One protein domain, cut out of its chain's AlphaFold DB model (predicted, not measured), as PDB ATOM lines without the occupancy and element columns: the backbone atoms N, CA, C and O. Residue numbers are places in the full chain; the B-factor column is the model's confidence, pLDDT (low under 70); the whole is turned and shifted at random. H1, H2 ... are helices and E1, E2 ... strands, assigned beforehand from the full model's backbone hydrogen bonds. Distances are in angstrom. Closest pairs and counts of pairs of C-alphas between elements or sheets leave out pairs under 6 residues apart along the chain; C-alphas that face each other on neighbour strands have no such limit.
ATOM      1  N   PRO A  24      80.187 118.478 144.414       73.50
ATOM      2  CA  PRO A  24      81.156 118.943 143.420       73.50
ATOM      3  C   PRO A  24      81.860 120.242 143.828       73.50
ATOM      4  O   PRO A  24      83.058 120.381 143.605       73.50
ATOM      5  N   LEU A  25      81.143 121.168 144.479       73.44
ATOM      6  CA  LEU A  25      81.707 122.424 144.980       73.44
ATOM      7  C   LEU A  25      82.720 122.192 146.114       73.44
ATOM      8  O   LEU A  25      83.781 122.808 146.122       73.44
ATOM      9  N   VAL A  26      82.410 121.299 147.059       76.94
ATOM     10  CA  VAL A  26      83.307 120.940 148.172       76.94
ATOM     11  C   VAL A  26      84.550 120.215 147.657       76.94
ATOM     12  O   VAL A  26      85.655 120.516 148.093       76.94
ATOM     13  N   ILE A  27      84.399 119.301 146.696       77.31
ATOM     14  CA  ILE A  27      85.535 118.610 146.066       77.31
ATOM     15  C   ILE A  27      86.409 119.611 145.300       77.31
ATOM     16  O   ILE A  27      87.631 119.568 145.413       77.31
ATOM     17  N   PHE A  28      85.794 120.544 144.567       76.06
ATOM     18  CA  PHE A  28      86.512 121.597 143.858       76.06
ATOM     19  C   PHE A  28      87.262 122.529 144.818       76.06
ATOM     20  O   PHE A  28      88.443 122.794 144.601       76.06
ATOM     21  N   SER A  29      86.634 122.987 145.907       78.75
ATOM     22  CA  SER A  29      87.313 123.855 146.879       78.75
ATOM     23  C   SER A  29      88.451 123.128 147.601       78.75
ATOM     24  O   SER A  29      89.513 123.720 147.812       78.75
ATOM     25  N   LEU A  30      88.279 121.839 147.916       79.56
ATOM     26  CA  LEU A  30      89.327 120.998 148.491       79.56
ATOM     27  C   LEU A  30      90.503 120.849 147.517       79.56
ATOM     28  O   LEU A  30      91.650 121.040 147.912       79.56
ATOM     29  N   ALA A  31      90.227 120.580 146.237       76.50
ATOM     30  CA  ALA A  31      91.247 120.472 145.198       76.50
ATOM     31  C   ALA A  31      92.015 121.791 145.004       76.50
ATOM     32  O   ALA A  31      93.242 121.776 144.944       76.50
ATOM     33  N   VAL A  32      91.318 122.934 144.987       79.50
ATOM     34  CA  VAL A  32      91.945 124.265 144.911       79.50
ATOM     35  C   VAL A  32      92.803 124.542 146.146       79.50
ATOM     36  O   VAL A  32      93.924 125.025 146.016       79.50
ATOM     37  N   THR A  33      92.322 124.196 147.340       80.00
ATOM     38  CA  THR A  33      93.072 124.393 148.591       80.00
ATOM     39  C   THR A  33      94.345 123.546 148.614       80.00
ATOM     40  O   THR A  33      95.418 124.055 148.933       80.00
ATOM     41  N   ILE A  34      94.248 122.273 148.218       78.75
ATOM     42  CA  ILE A  34      95.398 121.366 148.106       78.75
ATOM     43  C   ILE A  34      96.388 121.889 147.059       78.75
ATOM     44  O   ILE A  34      97.584 121.927 147.333       78.75
ATOM     45  N   ALA A  35      95.911 122.350 145.898       73.31
ATOM     46  CA  ALA A  35      96.766 122.918 144.857       73.31
ATOM     47  C   ALA A  35      97.496 124.185 145.337       73.31
ATOM     48  O   ALA A  35      98.698 124.314 145.125       73.31
ATOM     49  N   MET A  36      96.816 125.090 146.046       78.06
ATOM     50  CA  MET A  36      97.433 126.312 146.581       78.06
ATOM     51  C   MET A  36      98.469 126.021 147.671       78.06
ATOM     52  O   MET A  36      99.535 126.638 147.688       78.06
ATOM     53  N   LEU A  37      98.202 125.054 148.553       78.94
ATOM     54  CA  LEU A  37      99.186 124.572 149.529       78.94
ATOM     55  C   LEU A  37     100.417 123.986 148.828       78.94
ATOM     56  O   LEU A  37     101.548 124.283 149.202       78.94
ATOM     57  N   ALA A  38     100.192 123.205 147.776       74.00
ATOM     58  CA  ALA A  38     101.233 122.568 146.988       74.00
ATOM     59  C   ALA A  38     102.138 123.594 146.267       74.00
ATOM     60  O   ALA A  38     103.363 123.505 146.367       74.00
ATOM     61  N   VAL A  39     101.558 124.631 145.643       77.62
ATOM     62  CA  VAL A  39     102.317 125.773 145.086       77.62
ATOM     63  C   VAL A  39     103.104 126.487 146.177       77.62
ATOM     64  O   VAL A  39     104.279 126.793 145.992       77.62
ATOM     65  N   SER A  40     102.477 126.730 147.329       80.44
ATOM     66  CA  SER A  40     103.112 127.449 148.435       80.44
ATOM     67  C   SER A  40     104.366 126.732 148.934       80.44
ATOM     68  O   SER A  40     105.356 127.390 149.242       80.44
ATOM     69  N   VAL A  41     104.371 125.394 148.961       80.56
ATOM     70  CA  VAL A  41     105.553 124.598 149.331       80.56
ATOM     71  C   VAL A  41     106.697 124.794 148.333       80.56
ATOM     72  O   VAL A  41     107.830 125.029 148.756       80.56
ATOM     73  N   ASP A  42     106.422 124.741 147.028       78.38
ATOM     74  CA  ASP A  42     107.444 124.962 145.995       78.38
ATOM     75  C   ASP A  42     107.991 126.406 146.041       78.38
ATOM     76  O   ASP A  42     109.207 126.608 145.972       78.38
ATOM     77  N   VAL A  43     107.128 127.405 146.265       81.88
ATOM     78  CA  VAL A  43     107.527 128.817 146.420       81.88
ATOM     79  C   VAL A  43     108.369 129.026 147.680       81.88
ATOM     80  O   VAL A  43     109.453 129.606 147.605       81.88
ATOM     81  N   MET A  44     107.931 128.521 148.839       82.25
ATOM     82  CA  MET A  44     108.680 128.642 150.098       82.25
ATOM     83  C   MET A  44     110.044 127.963 150.007       82.25
ATOM     84  O   MET A  44     111.039 128.493 150.502       82.25
ATOM     85  N   ARG A  45     110.118 126.804 149.350       81.75
ATOM     86  CA  ARG A  45     111.374 126.082 149.155       81.75
ATOM     87  C   ARG A  45     112.324 126.826 148.222       81.75
ATOM     88  O   ARG A  45     113.525 126.852 148.490       81.75
ATOM     89  N   THR A  46     111.802 127.456 147.173       83.31
ATOM     90  CA  THR A  46     112.589 128.303 146.268       83.31
ATOM     91  C   THR A  46     113.105 129.540 147.001       83.31
ATOM     92  O   THR A  46     114.308 129.800 146.988       83.31
ATOM     93  N   ALA A  47     112.250 130.224 147.765       84.50
ATOM     94  CA  ALA A  47     112.644 131.353 148.607       84.50
ATOM     95  C   ALA A  47     113.723 130.958 149.633       84.50
ATOM     96  O   ALA A  47     114.757 131.620 149.738       84.50
ATOM     97  N   TYR A  48     113.545 129.834 150.330       87.06
ATOM     98  CA  TYR A  48     114.531 129.309 151.275       87.06
ATOM     99  C   TYR A  48     115.864 128.964 150.591       87.06
ATOM    100  O   TYR A  48     116.923 129.357 151.081       87.06
ATOM    101  N   CYS A  49     115.826 128.309 149.425       87.06
ATOM    102  CA  CYS A  49     117.021 128.017 148.635       87.06
ATOM    103  C   CYS A  49     117.753 129.301 148.229       87.06
ATOM    104  O   CYS A  49     118.956 129.411 148.450       87.06
ATOM    105  N   THR A  50     117.039 130.312 147.730       87.62
ATOM    106  CA  THR A  50     117.662 131.588 147.352       87.62
ATOM    107  C   THR A  50     118.311 132.309 148.535       87.62
ATOM    108  O   THR A  50     119.393 132.869 148.375       87.62
ATOM    109  N   SER A  51     117.714 132.253 149.730       87.75
ATOM    110  CA  SER A  51     118.304 132.811 150.954       87.75
ATOM    111  C   SER A  51     119.612 132.102 151.332       87.75
ATOM    112  O   SER A  51     120.618 132.750 151.629       87.75
ATOM    113  N   LEU A  52     119.641 130.769 151.236       88.94
ATOM    114  CA  LEU A  52     120.852 129.988 151.494       88.94
ATOM    115  C   LEU A  52     121.939 130.227 150.443       88.94
ATOM    116  O   LEU A  52     123.103 130.364 150.810       88.94
ATOM    117  N   LEU A  53     121.579 130.347 149.161       89.44
ATOM    118  CA  LEU A  53     122.523 130.713 148.101       89.44
ATOM    119  C   LEU A  53     123.110 132.111 148.325       89.44
ATOM    120  O   LEU A  53     124.308 132.305 148.138       89.44
ATOM    121  N   GLN A  54     122.294 133.072 148.768       88.88
ATOM    122  CA  GLN A  54     122.768 134.413 149.105       88.88
ATOM    123  C   GLN A  54     123.784 134.373 150.254       88.88
ATOM    124  O   GLN A  54     124.862 134.952 150.132       88.88
ATOM    125  N   ASN A  55     123.465 133.673 151.348       87.25
ATOM    126  CA  ASN A  55     124.374 133.534 152.488       87.25
ATOM    127  C   ASN A  55     125.672 132.816 152.081       87.25
ATOM    128  O   ASN A  55     126.764 133.285 152.406       87.25
ATOM    129  N   ALA A  56     125.564 131.739 151.297       87.75
ATOM    130  CA  ALA A  56     126.715 131.011 150.780       87.75
ATOM    131  C   ALA A  56     127.626 131.919 149.943       87.75
ATOM    132  O   ALA A  56     128.827 131.970 150.197       87.75
ATOM    133  N   ALA A  57     127.069 132.682 148.994       89.00
ATOM    134  CA  ALA A  57     127.837 133.616 148.169       89.00
ATOM    135  C   ALA A  57     128.514 134.711 149.010       89.00
ATOM    136  O   ALA A  57     129.687 135.015 148.808       89.00
ATOM    137  N   GLN A  58     127.797 135.294 149.975       87.94
ATOM    138  CA  GLN A  58     128.325 136.350 150.842       87.94
ATOM    139  C   GLN A  58     129.478 135.846 151.711       87.94
ATOM    140  O   GLN A  58     130.562 136.425 151.711       87.94
ATOM    141  N   SER A  59     129.262 134.746 152.426       85.50
ATOM    142  CA  SER A  59     130.240 134.194 153.357       85.50
ATOM    143  C   SER A  59     131.461 133.620 152.635       85.50
ATOM    144  O   SER A  59     132.595 133.890 153.034       85.50
ATOM    145  N   ALA A  60     131.251 132.882 151.538       86.50
ATOM    146  CA  ALA A  60     132.343 132.365 150.720       86.50
ATOM    147  C   ALA A  60     133.128 133.503 150.055       86.50
ATOM    148  O   ALA A  60     134.353 133.465 150.057       86.50
ATOM    149  N   GLY A  61     132.455 134.549 149.564       87.75
ATOM    150  CA  GLY A  61     133.112 135.718 148.983       87.75
ATOM    151  C   GLY A  61     133.982 136.480 149.988       87.75
ATOM    152  O   GLY A  61     135.121 136.828 149.677       87.75
ATOM    153  N   LEU A  62     133.484 136.696 151.213       87.19
ATOM    154  CA  LEU A  62     134.252 137.323 152.298       87.19
ATOM    155  C   LEU A  62     135.509 136.509 152.632       87.19
ATOM    156  O   LEU A  62     136.604 137.069 152.711       87.19
ATOM    157  N   HIS A  63     135.361 135.188 152.766       84.94
ATOM    158  CA  HIS A  63     136.485 134.283 152.998       84.94
ATOM    159  C   HIS A  63     137.476 134.268 151.825       84.94
ATOM    160  O   HIS A  63     138.686 134.254 152.035       84.94
ATOM    161  N   ALA A  64     136.986 134.295 150.588       86.19
ATOM    162  CA  ALA A  64     137.825 134.181 149.406       86.19
ATOM    163  C   ALA A  64     138.714 135.408 149.190       86.19
ATOM    164  O   ALA A  64     139.906 135.245 148.936       86.19
ATOM    165  N   ILE A  65     138.173 136.626 149.361       87.56
ATOM    166  CA  ILE A  65     138.999 137.845 149.346       87.56
ATOM    167  C   ILE A  65     140.072 137.749 150.417       87.56
ATOM    168  O   ILE A  65     141.230 138.037 150.146       87.56
ATOM    169  N   TYR A  66     139.702 137.327 151.620       84.06
ATOM    170  CA  TYR A  66     140.645 137.184 152.712       84.06
ATOM    171  C   TYR A  66     141.758 136.165 152.399       84.06
ATOM    172  O   TYR A  66     142.933 136.436 152.627       84.06
ATOM    173  N   GLY A  67     141.409 135.039 151.772       80.25
ATOM    174  CA  GLY A  67     142.354 134.019 151.325       80.25
ATOM    175  C   GLY A  67     143.339 134.476 150.243       80.25
ATOM    176  O   GLY A  67     144.360 133.808 150.060       80.25
ATOM    177  N   ALA A  68     143.094 135.608 149.575       86.81
ATOM    178  CA  ALA A  68     144.020 136.204 148.611       86.81
ATOM    179  C   ALA A  68     145.241 136.875 149.264       86.81
ATOM    180  O   ALA A  68     146.245 137.106 148.586       86.81
ATOM    181  N   PHE A  69     145.176 137.168 150.565       86.31
ATOM    182  CA  PHE A  69     146.222 137.866 151.309       86.31
ATOM    183  C   PHE A  69     146.860 136.950 152.361       86.31
ATOM    184  O   PHE A  69     146.285 135.939 152.772       86.31
ATOM    185  N   SER A  70     148.085 137.270 152.760       81.00
ATOM    186  CA  SER A  70     148.748 136.708 153.936       81.00
ATOM    187  C   SER A  70     148.231 137.355 155.226       81.00
ATOM    188  O   SER A  70     147.480 138.331 155.207       81.00
ATOM    189  N   ASP A  71     148.651 136.819 156.371       74.94
ATOM    190  CA  ASP A  71     148.174 137.266 157.684       74.94
ATOM    191  C   ASP A  71     148.548 138.725 158.007       74.94
ATOM    192  O   ASP A  71     147.800 139.432 158.684       74.94
ATOM    193  N   ASP A  72     149.684 139.188 157.484       74.50
ATOM    194  CA  ASP A  72     150.171 140.570 157.555       74.50
ATOM    195  C   ASP A  72     149.608 141.475 156.442       74.50
ATOM    196  O   ASP A  72     149.999 142.641 156.318       74.50
ATOM    197  N   GLY A  73     148.676 140.953 155.642       79.44
ATOM    198  CA  GLY A  73     147.934 141.674 154.616       79.44
ATOM    199  C   GLY A  73     148.664 141.869 153.294       79.44
ATOM    200  O   GLY A  73     148.177 142.610 152.442       79.44
ATOM    201  N   GLU A  74     149.814 141.232 153.079       83.75
ATOM    202  CA  GLU A  74     150.437 141.232 151.756       83.75
ATOM    203  C   GLU A  74     149.642 140.359 150.780       83.75
ATOM    204  O   GLU A  74     149.038 139.351 151.148       83.75
ATOM    205  N   LEU A  75     149.592 140.762 149.510       84.62
ATOM    206  CA  LEU A  75     148.950 139.941 148.488       84.62
ATOM    207  C   LEU A  75     149.808 138.690 148.266       84.62
ATOM    208  O   LEU A  75     151.020 138.796 148.065       84.62
ATOM    209  N   LYS A  76     149.191 137.506 148.285       85.06
ATOM    210  CA  LYS A  76     149.917 136.266 147.993       85.06
ATOM    211  C   LYS A  76     150.482 136.303 146.567       85.06
ATOM    212  O   LYS A  76     149.836 136.858 145.676       85.06
ATOM    213  N   PRO A  77     151.660 135.700 146.328       82.12
ATOM    214  CA  PRO A  77     152.224 135.620 144.985       82.12
ATOM    215  C   PRO A  77     151.263 134.893 144.028       82.12
ATOM    216  O   PRO A  77     150.473 134.050 144.451       82.12
ATOM    217  N   GLY A  78     151.342 135.212 142.734       82.38
ATOM    218  CA  GLY A  78     150.456 134.665 141.698       82.38
ATOM    219  C   GLY A  78     149.301 135.599 141.322       82.38
ATOM    220  O   GLY A  78     149.256 136.756 141.744       82.38
ATOM    221  N   GLN A  79     148.376 135.116 140.486       81.94
ATOM    222  CA  GLN A  79     147.195 135.897 140.113       81.94
ATOM    223  C   GLN A  79     146.170 135.889 141.251       81.94
ATOM    224  O   GLN A  79     145.852 134.842 141.814       81.94
ATOM    225  N   SER A  80     145.600 137.054 141.573       81.75
ATOM    226  CA  SER A  80     144.602 137.177 142.645       81.75
ATOM    227  C   SER A  80     143.388 136.271 142.425       81.75
ATOM    228  O   SER A  80     142.851 135.740 143.391       81.75
ATOM    229  N   ALA A  81     142.980 136.054 141.169       82.94
ATOM    230  CA  ALA A  81     141.884 135.151 140.824       82.94
ATOM    231  C   ALA A  81     142.176 133.691 141.211       82.94
ATOM    232  O   ALA A  81     141.294 133.033 141.758       82.94
ATOM    233  N   ASP A  82     143.411 133.218 141.019       84.81
ATOM    234  CA  ASP A  82     143.816 131.853 141.377       84.81
ATOM    235  C   ASP A  82     143.839 131.664 142.896       84.81
ATOM    236  O   ASP A  82     143.300 130.687 143.415       84.81
ATOM    237  N   ASN A  83     144.387 132.643 143.626       84.56
ATOM    238  CA  ASN A  83     144.411 132.623 145.091       84.56
ATOM    239  C   ASN A  83     142.987 132.625 145.682       84.56
ATOM    240  O   ASN A  83     142.702 131.901 146.637       84.56
ATOM    241  N   ILE A  84     142.077 133.399 145.085       86.19
ATOM    242  CA  ILE A  84     140.654 133.437 145.450       86.19
ATOM    243  C   ILE A  84     139.973 132.104 145.116       86.19
ATOM    244  O   ILE A  84     139.246 131.569 145.950       86.19
ATOM    245  N   ALA A  85     140.217 131.533 143.934       83.38
ATOM    246  CA  ALA A  85     139.656 130.244 143.536       83.38
ATOM    247  C   ALA A  85     140.135 129.101 144.449       83.38
ATOM    248  O   ALA A  85     139.329 128.279 144.880       83.38
ATOM    249  N   GLN A  86     141.416 129.091 144.825       82.06
ATOM    250  CA  GLN A  86     141.964 128.144 145.797       82.06
ATOM    251  C   GLN A  86     141.344 128.340 147.190       82.06
ATOM    252  O   GLN A  86     141.030 127.374 147.884       82.06
ATOM    253  N   ALA A  87     141.113 129.585 147.612       79.56
ATOM    254  CA  ALA A  87     140.413 129.867 148.863       79.56
ATOM    255  C   ALA A  87     138.936 129.437 148.825       79.56
ATOM    256  O   ALA A  87     138.385 129.102 149.871       79.56
ATOM    257  N   LEU A  88     138.307 129.409 147.642       77.94
ATOM    258  CA  LEU A  88     136.950 128.904 147.392       77.94
ATOM    259  C   LEU A  88     136.866 127.391 147.180       77.94
ATOM    260  O   LEU A  88     135.757 126.863 147.159       77.94
ATOM    261  N   SER A  89     137.990 126.678 147.063       71.94
ATOM    262  CA  SER A  89     137.999 125.210 147.058       71.94
ATOM    263  C   SER A  89     138.072 124.617 148.475       71.94
ATOM    264  O   SER A  89     137.758 123.445 148.673       71.94
ATOM    265  N   GLN A  90     138.458 125.421 149.476       62.06
ATOM    266  CA  GLN A  90     138.458 125.058 150.905       62.06
ATOM    267  C   GLN A  90     137.086 125.018 151.627       62.06
ATOM    268  O   GLN A  90     136.971 124.265 152.594       62.06
ATOM    269  N   PRO A  91     136.022 125.725 151.192       53.06
ATOM    270  CA  PRO A  91     134.650 125.607 151.688       53.06
ATOM    271  C   PRO A  91     134.007 124.219 151.560       53.06
ATOM    272  O   PRO A  91     132.876 124.034 152.006       53.06
ATOM    273  N   ASN A  92     134.730 123.222 151.042       50.09
ATOM    274  CA  ASN A  92     134.421 121.804 151.255       50.09
ATOM    275  C   ASN A  92     134.728 121.317 152.691       50.09
ATOM    276  O   ASN A  92     134.505 120.148 153.000       50.09
ATOM    277  N   GLY A  93     135.202 122.208 153.569       44.94
ATOM    278  CA  GLY A  93     135.490 121.933 154.969       44.94
ATOM    279  C   GLY A  93     136.794 121.171 155.174       44.94
ATOM    280  O   GLY A  93     137.106 120.213 154.476       44.94
ATOM    281  N   THR A  94     137.540 121.544 156.211       44.69
ATOM    282  CA  THR A  94     138.713 120.794 156.692       44.69
ATOM    283  C   THR A  94     138.354 119.412 157.258       44.69
ATOM    284  O   THR A  94     139.243 118.588 157.441       44.69
ATOM    285  N   SER A  95     137.060 119.132 157.472       51.53
ATOM    286  CA  SER A  95     136.532 117.866 158.013       51.53
ATOM    287  C   SER A  95     135.621 117.102 157.036       51.53
ATOM    288  O   SER A  95     134.860 116.239 157.463       51.53
ATOM    289  N   GLY A  96     135.640 117.442 155.739       53.25
ATOM    290  CA  GLY A  96     134.836 116.770 154.705       53.25
ATOM    291  C   GLY A  96     133.345 117.143 154.667       53.25
ATOM    292  O   GLY A  96     132.598 116.559 153.884       53.25
ATOM    293  N   ALA A  97     132.905 118.107 155.485       61.12
ATOM    294  CA  ALA A  97     131.550 118.654 155.456       61.12
ATOM    295  C   ALA A  97     131.544 120.047 154.792       61.12
ATOM    296  O   ALA A  97     132.334 120.908 155.191       61.12
ATOM    297  N   PRO A  98     130.647 120.305 153.823       70.38
ATOM    298  CA  PRO A  98     130.576 121.594 153.142       70.38
ATOM    299  C   PRO A  98     130.174 122.711 154.113       70.38
ATOM    300  O   PRO A  98     129.328 122.511 154.984       70.38
ATOM    301  N   TRP A  99     130.731 123.911 153.936       71.69
ATOM    302  CA  TRP A  99     130.387 125.081 154.757       71.69
ATOM    303  C   TRP A  99     128.942 125.534 154.564       71.69
ATOM    304  O   TRP A  99     128.323 126.047 155.493       71.69
ATOM    305  N   PHE A 100     128.413 125.336 153.354       80.62
ATOM    306  CA  PHE A 100     127.056 125.710 152.993       80.62
ATOM    307  C   PHE A 100     126.376 124.580 152.244       80.62
ATOM    308  O   PHE A 100     126.929 123.991 151.311       80.62
ATOM    309  N   GLN A 101     125.135 124.330 152.633       85.94
ATOM    310  CA  GLN A 101     124.223 123.469 151.911       85.94
ATOM    311  C   GLN A 101     122.981 124.277 151.556       85.94
ATOM    312  O   GLN A 101     122.558 125.159 152.303       85.94
ATOM    313  N   ALA A 102     122.401 123.981 150.402       86.69
ATOM    314  CA  ALA A 102     121.111 124.527 150.009       86.69
ATOM    315  C   ALA A 102     120.244 123.408 149.429       86.69
ATOM    316  O   ALA A 102     120.797 122.440 148.895       86.69
ATOM    317  N   PRO A 103     118.909 123.513 149.497       84.56
ATOM    318  CA  PRO A 103     118.024 122.584 148.819       84.56
ATOM    319  C   PRO A 103     118.441 122.415 147.357       84.56
ATOM    320  O   PRO A 103     118.514 123.391 146.608       84.56
ATOM    321  N   ALA A 104     118.712 121.176 146.972       76.56
ATOM    322  CA  ALA A 104     118.624 120.738 145.587       76.56
ATOM    323  C   ALA A 104     117.274 120.049 145.403       76.56
ATOM    324  O   ALA A 104     116.482 119.979 146.348       76.56
ATOM    325  N   GLY A 105     116.973 119.565 144.199       65.00
ATOM    326  CA  GLY A 105     115.803 118.718 143.979       65.00
ATOM    327  C   GLY A 105     115.690 117.578 145.009       65.00
ATOM    328  O   GLY A 105     116.708 117.115 145.514       65.00
ATOM    329  N   PRO A 106     114.470 117.130 145.363       57.56
ATOM    330  CA  PRO A 106     114.330 115.941 146.192       57.56
ATOM    331  C   PRO A 106     114.924 114.749 145.431       57.56
ATOM    332  O   PRO A 106     114.841 114.706 144.197       57.56
ATOM    333  N   SER A 107     115.515 113.795 146.148       57.78
ATOM    334  CA  SER A 107     115.829 112.486 145.574       57.78
ATOM    335  C   SER A 107     114.534 111.798 145.150       57.78
ATOM    336  O   SER A 107     113.437 112.176 145.577       57.78
ATOM    337  N   ASP A 108     114.646 110.797 144.282       54.88
ATOM    338  CA  ASP A 108     113.490 110.099 143.709       54.88
ATOM    339  C   ASP A 108     112.601 109.426 144.788       54.88
ATOM    340  O   ASP A 108     111.444 109.107 144.532       54.88
ATOM    341  N   ASP A 109     113.100 109.299 146.025       56.28
ATOM    342  CA  ASP A 109     112.397 108.812 147.223       56.28
ATOM    343  C   ASP A 109     111.583 109.884 147.983       56.28
ATOM    344  O   ASP A 109     110.892 109.596 148.958       56.28
ATOM    345  N   GLY A 110     111.647 111.140 147.541       53.88
ATOM    346  CA  GLY A 110     110.886 112.247 148.089       53.88
ATOM    347  C   GLY A 110     111.468 112.934 149.325       53.88
ATOM    348  O   GLY A 110     110.820 113.878 149.795       53.88
ATOM    349  N   THR A 111     112.661 112.554 149.791       59.97
ATOM    350  CA  THR A 111     113.369 113.259 150.873       59.97
ATOM    351  C   THR A 111     113.946 114.601 150.401       59.97
ATOM    352  O   THR A 111     114.290 114.796 149.232       59.97
ATOM    353  N   ILE A 112     113.988 115.595 151.298       59.34
ATOM    354  CA  ILE A 112     114.582 116.905 150.998       59.34
ATOM    355  C   ILE A 112     116.100 116.743 151.029       59.34
ATOM    356  O   ILE A 112     116.694 116.673 152.103       59.34
ATOM    357  N   VAL A 113     116.727 116.721 149.855       70.44
ATOM    358  CA  VAL A 113     118.184 116.672 149.740       70.44
ATOM    359  C   VAL A 113     118.727 118.098 149.779       70.44
ATOM    360  O   VAL A 113     118.459 118.915 148.894       70.44
ATOM    361  N   GLN A 114     119.483 118.419 150.826       80.50
ATOM    362  CA  GLN A 114     120.385 119.563 150.794       80.50
ATOM    363  C   GLN A 114     121.721 119.089 150.227       80.50
ATOM    364  O   GLN A 114     122.292 118.118 150.718       80.50
ATOM    365  N   THR A 115     122.213 119.752 149.186       81.44
ATOM    366  CA  THR A 115     123.527 119.451 148.602       81.44
ATOM    367  C   THR A 115     124.501 120.591 148.887       81.44
ATOM    368  O   THR A 115     124.059 121.719 149.143       81.44
ATOM    369  N   PRO A 116     125.822 120.345 148.845       84.19
ATOM    370  CA  PRO A 116     126.816 121.412 148.899       84.19
ATOM    371  C   PRO A 116     126.531 122.525 147.881       84.19
ATOM    372  O   PRO A 116     126.041 122.263 146.778       84.19
ATOM    373  N   VAL A 117     126.828 123.772 148.239       84.94
ATOM    374  CA  VAL A 117     126.936 124.865 147.260       84.94
ATOM    375  C   VAL A 117     128.378 124.894 146.769       84.94
ATOM    376  O   VAL A 117     129.288 125.142 147.556       84.94
ATOM    377  N   ILE A 118     128.584 124.604 145.486       81.56
ATOM    378  CA  ILE A 118     129.911 124.513 144.871       81.56
ATOM    379  C   ILE A 118     130.134 125.756 144.011       81.56
ATOM    380  O   ILE A 118     129.241 126.164 143.270       81.56
ATOM    381  N   PHE A 119     131.326 126.341 144.102       83.56
ATOM    382  CA  PHE A 119     131.739 127.472 143.278       83.56
ATOM    383  C   PHE A 119     132.751 127.008 142.237       83.56
ATOM    384  O   PHE A 119     133.734 126.344 142.565       83.56
ATOM    385  N   SER A 120     132.508 127.360 140.979       79.31
ATOM    386  CA  SER A 120     133.425 127.105 139.869       79.31
ATOM    387  C   SER A 120     134.136 128.389 139.437       79.31
ATOM    388  O   SER A 120     133.715 129.493 139.780       79.31
ATOM    389  N   SER A 121     135.184 128.278 138.617       78.56
ATOM    390  CA  SER A 121     135.839 129.454 138.023       78.56
ATOM    391  C   SER A 121     134.875 130.315 137.195       78.56
ATOM    392  O   SER A 121     135.038 131.528 137.141       78.56
ATOM    393  N   SER A 122     133.830 129.713 136.608       84.25
ATOM    394  CA  SER A 122     132.788 130.430 135.855       84.25
ATOM    395  C   SER A 122     131.858 131.285 136.726       84.25
ATOM    396  O   SER A 122     131.135 132.132 136.208       84.25
ATOM    397  N   ASP A 123     131.855 131.056 138.041       85.38
ATOM    398  CA  ASP A 123     131.059 131.812 139.012       85.38
ATOM    399  C   ASP A 123     131.806 133.025 139.573       85.38
ATOM    400  O   ASP A 123     131.236 133.808 140.339       85.38
ATOM    401  N   LEU A 124     133.081 133.157 139.207       88.00
ATOM    402  CA  LEU A 124     134.011 134.133 139.733       88.00
ATOM    403  C   LEU A 124     134.236 135.259 138.729       88.00
ATOM    404  O   LEU A 124     134.632 135.031 137.590       88.00
ATOM    405  N   SER A 125     134.091 136.495 139.191       88.94
ATOM    406  CA  SER A 125     134.623 137.661 138.495       88.94
ATOM    407  C   SER A 125     135.426 138.493 139.482       88.94
ATOM    408  O   SER A 125     134.866 139.063 140.418       88.94
ATOM    409  N   VAL A 126     136.741 138.560 139.277       86.31
ATOM    410  CA  VAL A 126     137.652 139.397 140.066       86.31
ATOM    411  C   VAL A 126     138.082 140.563 139.199       86.31
ATOM    412  O   VAL A 126     138.610 140.372 138.107       86.31
ATOM    413  N   SER A 127     137.855 141.770 139.692       82.94
ATOM    414  CA  SER A 127     138.298 142.997 139.040       82.94
ATOM    415  C   SER A 127     139.169 143.795 139.995       82.94
ATOM    416  O   SER A 127     138.897 143.864 141.195       82.94
ATOM    417  N   THR A 128     140.230 144.389 139.465       78.19
ATOM    418  CA  THR A 128     141.019 145.373 140.199       78.19
ATOM    419  C   THR A 128     140.346 146.727 140.020       78.19
ATOM    420  O   THR A 128     140.164 147.183 138.893       78.19
ATOM    421  N   ILE A 129     139.944 147.358 141.122       73.25
ATOM    422  CA  ILE A 129     139.262 148.659 141.088       73.25
ATOM    423  C   ILE A 129     140.254 149.767 140.729       73.25
ATOM    424  O   ILE A 129     139.925 150.670 139.963       73.25
ATOM    425  N   ASN A 130     141.463 149.701 141.292       68.94
ATOM    426  CA  ASN A 130     142.508 150.688 141.072       68.94
ATOM    427  C   ASN A 130     143.699 150.051 140.334       68.94
ATOM    428  O   ASN A 130     144.382 149.216 140.933       68.94
ATOM    429  N   PRO A 131     143.996 150.444 139.081       64.75
ATOM    430  CA  PRO A 131     145.117 149.884 138.325       64.75
ATOM    431  C   PRO A 131     146.477 150.098 139.012       64.75
ATOM    432  O   PRO A 131     147.365 149.261 138.863       64.75
ATOM    433  N   ASP A 132     146.617 151.143 139.832       63.28
ATOM    434  CA  ASP A 132     147.853 151.447 140.567       63.28
ATOM    435  C   ASP A 132     147.981 150.653 141.879       63.28
ATOM    436  O   ASP A 132     148.995 150.728 142.578       63.28
ATOM    437  N   ASN A 133     146.953 149.882 142.249       71.56
ATOM    438  CA  ASN A 133     146.961 149.053 143.442       71.56
ATOM    439  C   ASN A 133     146.350 147.673 143.164       71.56
ATOM    440  O   ASN A 133     145.159 147.442 143.366       71.56
ATOM    441  N   ALA A 134     147.218 146.722 142.809       70.94
ATOM    442  CA  ALA A 134     146.851 145.351 142.453       70.94
ATOM    443  C   ALA A 134     146.023 144.592 143.510       70.94
ATOM    444  O   ALA A 134     145.349 143.629 143.167       70.94
ATOM    445  N   GLY A 135     146.042 145.008 144.780       76.75
ATOM    446  CA  GLY A 135     145.218 144.387 145.824       76.75
ATOM    447  C   GLY A 135     143.966 145.181 146.219       76.75
ATOM    448  O   GLY A 135     143.365 144.855 147.239       76.75
ATOM    449  N   ASP A 136     143.560 146.207 145.461       82.25
ATOM    450  CA  ASP A 136     142.211 146.789 145.563       82.25
ATOM    451  C   ASP A 136     141.221 145.951 144.743       82.25
ATOM    452  O   ASP A 136     140.899 146.262 143.594       82.25
ATOM    453  N   LEU A 137     140.813 144.821 145.319       85.56
ATOM    454  CA  LEU A 137     140.019 143.804 144.638       85.56
ATOM    455  C   LEU A 137     138.516 144.018 144.856       85.56
ATOM    456  O   LEU A 137     138.056 144.257 145.978       85.56
ATOM    457  N   LEU A 138     137.750 143.840 143.783       87.94
ATOM    458  CA  LEU A 138     136.308 143.630 143.799       87.94
ATOM    459  C   LEU A 138     136.024 142.216 143.297       87.94
ATOM    460  O   LEU A 138     136.292 141.889 142.138       87.94
ATOM    461  N   LEU A 139     135.459 141.397 144.178       89.56
ATOM    462  CA  LEU A 139     134.986 140.057 143.858       89.56
ATOM    463  C   LEU A 139     133.480 140.098 143.625       89.56
ATOM    464  O   LEU A 139     132.748 140.566 144.489       89.56
ATOM    465  N   SER A 140     133.024 139.535 142.515       90.50
ATOM    466  CA  SER A 140     131.640 139.118 142.311       90.50
ATOM    467  C   SER A 140     131.597 137.595 142.273       90.50
ATOM    468  O   SER A 140     132.280 136.977 141.453       90.50
ATOM    469  N   LEU A 141     130.802 137.001 143.160       90.56
ATOM    470  CA  LEU A 141     130.646 135.557 143.297       90.56
ATOM    471  C   LEU A 141     129.187 135.157 143.070       90.56
ATOM    472  O   LEU A 141     128.288 135.639 143.763       90.56
ATOM    473  N   LYS A 142     128.956 134.254 142.116       90.50
ATOM    474  CA  LYS A 142     127.635 133.705 141.800       90.50
ATOM    475  C   LYS A 142     127.431 132.355 142.497       90.50
ATOM    476  O   LYS A 142     128.082 131.377 142.166       90.50
ATOM    477  N   ALA A 143     126.491 132.273 143.433       88.94
ATOM    478  CA  ALA A 143     125.973 130.993 143.918       88.94
ATOM    479  C   ALA A 143     124.769 130.593 143.064       88.94
ATOM    480  O   ALA A 143     123.835 131.382 142.906       88.94
ATOM    481  N   ARG A 144     124.765 129.377 142.519       88.06
ATOM    482  CA  ARG A 144     123.704 128.910 141.619       88.06
ATOM    483  C   ARG A 144     123.281 127.476 141.908       88.06
ATOM    484  O   ARG A 144     124.034 126.690 142.476       88.06
ATOM    485  N   ARG A 145     122.061 127.160 141.491       86.62
ATOM    486  CA  ARG A 145     121.540 125.805 141.328       86.62
ATOM    487  C   ARG A 145     121.161 125.660 139.866       86.62
ATOM    488  O   ARG A 145     120.181 126.254 139.445       86.62
ATOM    489  N   ASP A 146     121.946 124.936 139.087       81.44
ATOM    490  CA  ASP A 146     121.702 124.708 137.664       81.44
ATOM    491  C   ASP A 146     122.015 123.258 137.270       81.44
ATOM    492  O   ASP A 146     122.530 122.468 138.063       81.44
ATOM    493  N   GLY A 147     121.628 122.871 136.052       78.38
ATOM    494  CA  GLY A 147     121.898 121.534 135.520       78.38
ATOM    495  C   GLY A 147     121.354 120.405 136.406       78.38
ATOM    496  O   GLY A 147     120.147 120.312 136.645       78.38
ATOM    497  N   SER A 148     122.246 119.523 136.862       75.12
ATOM    498  CA  SER A 148     121.925 118.398 137.752       75.12
ATOM    499  C   SER A 148     121.601 118.822 139.187       75.12
ATOM    500  O   SER A 148     120.877 118.102 139.870       75.12
ATOM    501  N   ASP A 149     122.085 119.990 139.613       75.06
ATOM    502  CA  ASP A 149     121.863 120.549 140.949       75.06
ATOM    503  C   ASP A 149     120.670 121.514 140.991       75.06
ATOM    504  O   ASP A 149     120.398 122.115 142.029       75.06
ATOM    505  N   ALA A 150     119.934 121.674 139.886       80.56
ATOM    506  CA  ALA A 150     118.738 122.508 139.835       80.56
ATOM    507  C   ALA A 150     117.692 122.094 140.892       80.56
ATOM    508  O   ALA A 150     117.544 120.921 141.267       80.56
ATOM    509  N   LEU A 151     116.921 123.071 141.369       82.94
ATOM    510  CA  LEU A 151     115.860 122.841 142.339       82.94
ATOM    511  C   LEU A 151     114.674 122.168 141.641       82.94
ATOM    512  O   LEU A 151     113.870 122.830 140.996       82.94
ATOM    513  N   LYS A 152     114.538 120.848 141.782       79.50
ATOM    514  CA  LYS A 152     113.374 120.133 141.238       79.50
ATOM    515  C   LYS A 152     112.090 120.518 141.995       79.50
ATOM    516  O   LYS A 152     112.023 120.329 143.218       79.50
ATOM    517  N   LEU A 153     111.091 121.022 141.274       77.81
ATOM    518  CA  LEU A 153     109.765 121.411 141.765       77.81
ATOM    519  C   LEU A 153     108.820 120.205 141.702       77.81
ATOM    520  O   LEU A 153     108.812 119.482 140.707       77.81
ATOM    521  N   LYS A 154     108.043 119.947 142.762       72.50
ATOM    522  CA  LYS A 154     107.178 118.750 142.824       72.50
ATOM    523  C   LYS A 154     105.751 119.028 142.371       72.50
ATOM    524  O   LYS A 154     105.110 118.159 141.788       72.50
ATOM    525  N   PHE A 155     105.238 120.210 142.677       73.38
ATOM    526  CA  PHE A 155     103.816 120.507 142.599       73.38
ATOM    527  C   PHE A 155     103.473 121.433 141.442       73.38
ATOM    528  O   PHE A 155     102.420 121.264 140.827       73.38
ATOM    529  N   LEU A 156     104.384 122.339 141.083       72.44
ATOM    530  CA  LEU A 156     104.251 123.167 139.886       72.44
ATOM    531  C   LEU A 156     103.999 122.316 138.621       72.44
ATOM    532  O   LEU A 156     103.015 122.576 137.925       72.44
ATOM    533  N   PRO A 157     104.769 121.239 138.350       70.19
ATOM    534  CA  PRO A 157     104.529 120.379 137.191       70.19
ATOM    535  C   PRO A 157     103.175 119.685 137.203       70.19
ATOM    536  O   PRO A 157     102.566 119.529 136.150       70.19
ATOM    537  N   LEU A 158     102.692 119.273 138.380       66.81
ATOM    538  CA  LEU A 158     101.397 118.604 138.512       66.81
ATOM    539  C   LEU A 158     100.261 119.549 138.108       66.81
ATOM    540  O   LEU A 158      99.346 119.133 137.405       66.81
ATOM    541  N   ILE A 159     100.351 120.829 138.474       66.19
ATOM    542  CA  ILE A 159      99.351 121.851 138.133       66.19
ATOM    543  C   ILE A 159      99.345 122.147 136.631       66.19
ATOM    544  O   ILE A 159      98.281 122.161 136.012       66.19
ATOM    545  N   TYR A 160     100.518 122.309 136.016       65.62
ATOM    546  CA  TYR A 160     100.618 122.455 134.559       65.62
ATOM    547  C   TYR A 160     100.204 121.171 133.817       65.62
ATOM    548  O   TYR A 160      99.593 121.242 132.751       65.62
ATOM    549  N   GLY A 161     100.449 119.996 134.404       63.06
ATOM    550  CA  GLY A 161      99.966 118.704 133.919       63.06
ATOM    551  C   GLY A 161      98.438 118.600 133.924       63.06
ATOM    552  O   GLY A 161      97.864 118.103 132.957       63.06
ATOM    553  N   PHE A 162      97.751 119.152 134.929       63.06
ATOM    554  CA  PHE A 162      96.289 119.294 134.889       63.06
ATOM    555  C   PHE A 162      95.830 120.208 133.746       63.06
ATOM    556  O   PHE A 162      94.833 119.902 133.101       63.06
ATOM    557  N   GLY A 163      96.571 121.275 133.430       60.50
ATOM    558  CA  GLY A 163      96.317 122.118 132.252       60.50
ATOM    559  C   GLY A 163      96.405 121.358 130.920       60.50
ATOM    560  O   GLY A 163      95.649 121.650 129.992       60.50
ATOM    561  N   SER A 164      97.249 120.323 130.839       60.31
ATOM    562  CA  SER A 164      97.349 119.464 129.649       60.31
ATOM    563  C   SER A 164      96.102 118.608 129.401       60.31
ATOM    564  O   SER A 164      95.753 118.362 128.247       60.31
ATOM    565  N   LEU A 165      95.347 118.262 130.455       59.69
ATOM    566  CA  LEU A 165      94.024 117.630 130.324       59.69
ATOM    567  C   LEU A 165      92.987 118.572 129.686       59.69
ATOM    568  O   LEU A 165      91.964 118.109 129.188       59.69
ATOM    569  N   PHE A 166      93.266 119.879 129.660       64.69
ATOM    570  CA  PHE A 166      92.473 120.910 128.988       64.69
ATOM    571  C   PHE A 166      93.129 121.415 127.689       64.69
ATOM    572  O   PHE A 166      92.758 122.470 127.179       64.69
ATOM    573  N   GLY A 167      94.093 120.667 127.134       57.69
ATOM    574  CA  GLY A 167      94.692 120.944 125.824       57.69
ATOM    575  C   GLY A 167      95.807 121.995 125.814       57.69
ATOM    576  O   GLY A 167      96.207 122.432 124.736       57.69
ATOM    577  N   GLN A 168      96.328 122.405 126.975       63.69
ATOM    578  CA  GLN A 168      97.484 123.304 127.047       63.69
ATOM    579  C   GLN A 168      98.799 122.513 127.008       63.69
ATOM    580  O   GLN A 168      98.978 121.548 127.749       63.69
ATOM    581  N   SER A 169      99.747 122.921 126.162       58.47
ATOM    582  CA  SER A 169     101.089 122.329 126.144       58.47
ATOM    583  C   SER A 169     101.832 122.658 127.441       58.47
ATOM    584  O   SER A 169     101.989 123.832 127.778       58.47
ATOM    585  N   THR A 170     102.325 121.641 128.143       60.59
ATOM    586  CA  THR A 170     103.240 121.815 129.276       60.59
ATOM    587  C   THR A 170     104.535 122.456 128.785       60.59
ATOM    588  O   THR A 170     105.185 121.948 127.870       60.59
ATOM    589  N   GLN A 171     104.908 123.600 129.364       62.88
ATOM    590  CA  GLN A 171     106.185 124.230 129.036       62.88
ATOM    591  C   GLN A 171     107.350 123.304 129.438       62.88
ATOM    592  O   GLN A 171     107.298 122.675 130.498       62.88
ATOM    593  N   PRO A 172     108.408 123.197 128.617       62.50
ATOM    594  CA  PRO A 172     109.601 122.445 128.991       62.50
ATOM    595  C   PRO A 172     110.297 123.102 130.196       62.50
ATOM    596  O   PRO A 172     110.432 124.321 130.244       62.50
ATOM    597  N   GLY A 173     110.745 122.296 131.164       67.12
ATOM    598  CA  GLY A 173     111.498 122.765 132.340       67.12
ATOM    599  C   GLY A 173     110.663 123.178 133.559       67.12
ATOM    600  O   GLY A 173     111.237 123.596 134.557       67.12
ATOM    601  N   ILE A 174     109.335 123.017 133.536       70.50
ATOM    602  CA  ILE A 174     108.440 123.288 134.687       70.50
ATOM    603  C   ILE A 174     108.771 122.471 135.948       70.50
ATOM    604  O   ILE A 174     108.344 122.827 137.045       70.50
ATOM    605  N   ASP A 175     109.512 121.371 135.800       72.81
ATOM    606  CA  ASP A 175     109.975 120.492 136.874       72.81
ATOM    607  C   ASP A 175     111.209 121.018 137.601       72.81
ATOM    608  O   ASP A 175     111.633 120.399 138.578       72.81
ATOM    609  N   ARG A 176     111.798 122.137 137.161       77.88
ATOM    610  CA  ARG A 176     113.059 122.651 137.703       77.88
ATOM    611  C   ARG A 176     113.061 124.172 137.785       77.88
ATOM    612  O   ARG A 176     112.799 124.862 136.813       77.88
ATOM    613  N   ALA A 177     113.484 124.688 138.931       80.38
ATOM    614  CA  ALA A 177     113.920 126.065 139.092       80.38
ATOM    615  C   ALA A 177     115.452 126.106 139.136       80.38
ATOM    616  O   ALA A 177     116.084 125.244 139.756       80.38
ATOM    617  N   SER A 178     116.053 127.120 138.509       84.88
ATOM    618  CA  SER A 178     117.507 127.333 138.536       84.88
ATOM    619  C   SER A 178     117.883 128.623 139.277       84.88
ATOM    620  O   SER A 178     118.390 129.565 138.659       84.88
ATOM    621  N   PRO A 179     117.590 128.725 140.590       86.69
ATOM    622  CA  PRO A 179     117.835 129.949 141.332       86.69
ATOM    623  C   PRO A 179     119.330 130.257 141.392       86.69
ATOM    624  O   PRO A 179     120.170 129.376 141.602       86.69
ATOM    625  N   TYR A 180     119.667 131.538 141.271       87.19
ATOM    626  CA  TYR A 180     121.015 132.016 141.541       87.19
ATOM    627  C   TYR A 180     121.003 133.348 142.282       87.19
ATOM    628  O   TYR A 180     120.064 134.144 142.202       87.19
ATOM    629  N   ARG A 181     122.086 133.592 143.011       88.56
ATOM    630  CA  ARG A 181     122.346 134.822 143.748       88.56
ATOM    631  C   ARG A 181     123.783 135.250 143.537       88.56
ATOM    632  O   ARG A 181     124.667 134.416 143.371       88.56
ATOM    633  N   VAL A 182     123.994 136.558 143.510       88.94
ATOM    634  CA  VAL A 182     125.315 137.152 143.329       88.94
ATOM    635  C   VAL A 182     125.634 137.968 144.569       88.94
ATOM    636  O   VAL A 182     124.804 138.748 145.037       88.94
ATOM    637  N   ALA A 183     126.830 137.773 145.108       88.12
ATOM    638  CA  ALA A 183     127.375 138.606 146.162       88.12
ATOM    639  C   ALA A 183     128.615 139.321 145.641       88.12
ATOM    640  O   ALA A 183     129.499 138.704 145.049       88.12
ATOM    641  N   GLU A 184     128.682 140.621 145.897       88.00
ATOM    642  CA  GLU A 184     129.884 141.406 145.672       88.00
ATOM    643  C   GLU A 184     130.584 141.692 146.992       88.00
ATOM    644  O   GLU A 184     129.947 142.053 147.985       88.00
ATOM    645  N   VAL A 185     131.905 141.577 146.980       88.56
ATOM    646  CA  VAL A 185     132.759 141.816 148.136       88.56
ATOM    647  C   VAL A 185     133.876 142.770 147.738       88.56
ATOM    648  O   VAL A 185     134.490 142.627 146.682       88.56
ATOM    649  N   CYS A 186     134.131 143.755 148.589       87.50
ATOM    650  CA  CYS A 186     135.189 144.742 148.419       87.50
ATOM    651  C   CYS A 186     135.891 145.002 149.755       87.50
ATOM    652  O   CYS A 186     135.434 144.565 150.811       87.50
ATOM    653  N   LEU A 187     137.009 145.721 149.721       88.19
ATOM    654  CA  LEU A 187     137.728 146.114 150.930       88.19
ATOM    655  C   LEU A 187     137.158 147.405 151.518       88.19
ATOM    656  O   LEU A 187     137.075 148.417 150.819       88.19
ATOM    657  N   GLN A 188     136.856 147.384 152.815       88.44
ATOM    658  CA  GLN A 188     136.419 148.532 153.614       88.44
ATOM    659  C   GLN A 188     137.358 148.756 154.805       88.44
ATOM    660  O   GLN A 188     137.966 147.787 155.264       88.44
ATOM    661  N   PRO A 189     137.527 149.993 155.308       90.31
ATOM    662  CA  PRO A 189     138.298 150.221 156.526       90.31
ATOM    663  C   PRO A 189     137.753 149.371 157.674       90.31
ATOM    664  O   PRO A 189     136.544 149.321 157.906       90.31
ATOM    665  N   ALA A 190     138.641 148.675 158.382       91.25
ATOM    666  CA  ALA A 190     138.243 147.828 159.492       91.25
ATOM    667  C   ALA A 190     137.680 148.678 160.637       91.25
ATOM    668  O   ALA A 190     138.213 149.738 160.970       91.25
TER     669      ALA A 190
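Overview. This is residues 24 to 190 of the 454 residues of an uncharacterized protein of Candidatus Melainabacteria bacterium (UniProt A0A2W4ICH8). One very long helix, H1, makes the long axis of a rod, and its second half packs on a small three-stranded sheet, mainly on E5 and E4, with H2 over E3 of the same sheet. The little hairpin E1 and E2 sits beside the middle of H1, H3 packs on H1 farther toward its first residue, and residues 24 to 34 of H1 stick out free. The printed part has 167 residues, with three named helices and five named strands in the order H1 H2 E1 E2 E3 E4 H3 E5, mixed in class. The larger sheet has the order E3 E4 E5 and is antiparallel, as is the pair E1 and E2. The whole is loose, with a radius of gyration of the C-alphas of 21.1 A and spans of 73 by 35 by 27 A.

Along the chain. In the sheet, E3 is residues 124 to 128, E4 residues 137 to 144, 22.3 A long, and E5 residues 180 to 189, 29.2 A long, ending with C-alpha 189 at (138.298, 150.221, 156.526). H1 is residues 24 to 67, 63.5 A from C-alpha 24 at (81.156, 118.943, 143.420) to C-alpha 67 at (142.354, 134.019, 151.325). H2 is residues 80 to 92, 20.3 A long, E1 residues 101 to 103, E2 residues 114 to 116, and H3 residues 156 to 164.

Arrangement. E4 is the inner strand. Across the hairpin E3 and E4, N 125 and O 140 are within hydrogen-bond range at 2.9 A, and across the antiparallel neighbours E4 and E5, N 143 and O 181 are within hydrogen-bond range at 2.8 A. H1 and H2 are on one face of this sheet, two layers, one of helices and one of strands. The closest C-alphas of H1 and E5 are those of Gln 58 and Ala 183, 5.3 A apart. H2 has a height over the sheet of 9.1 A and runs slantwise to the strands, at 35 degrees to E3 on the local plane. H1 touches H2 with residues 60 to 67 alone, closest at the C-alphas of Ala 64 and Ile 84, 4.9 A, at a steep tilt of 53 degrees, opposite ways. The closest C-alphas of H1 and E1 are those of Cys 49 and Pro 103, 5.5 A apart. In the hairpin E1 and E2, N 102 and O 115 are within hydrogen-bond range at 3.1 A. H3 is not on the sheet E3 E4 E5; H1 touches it with residues 35 to 42 alone, closest at the C-alphas of Val 39 and Leu 156, 6.1 A, at a steep tilt of 42 degrees. In H1 and H3 every O i to N i+4 pair is within hydrogen-bond range, in H2 6 of 9.

Size, cuts and confidence. The C-alphas of Pro 24 and Asp 132 are the two farthest apart, 74.3 A. The printed part has no cut. The links H1 to H2, E4 to H3 and H3 to E5 are long. The mean pLDDT of the printed part is 77.4; residues 90 to 97, 105 to 112, 130 to 132 and 158 to 173 are under 70.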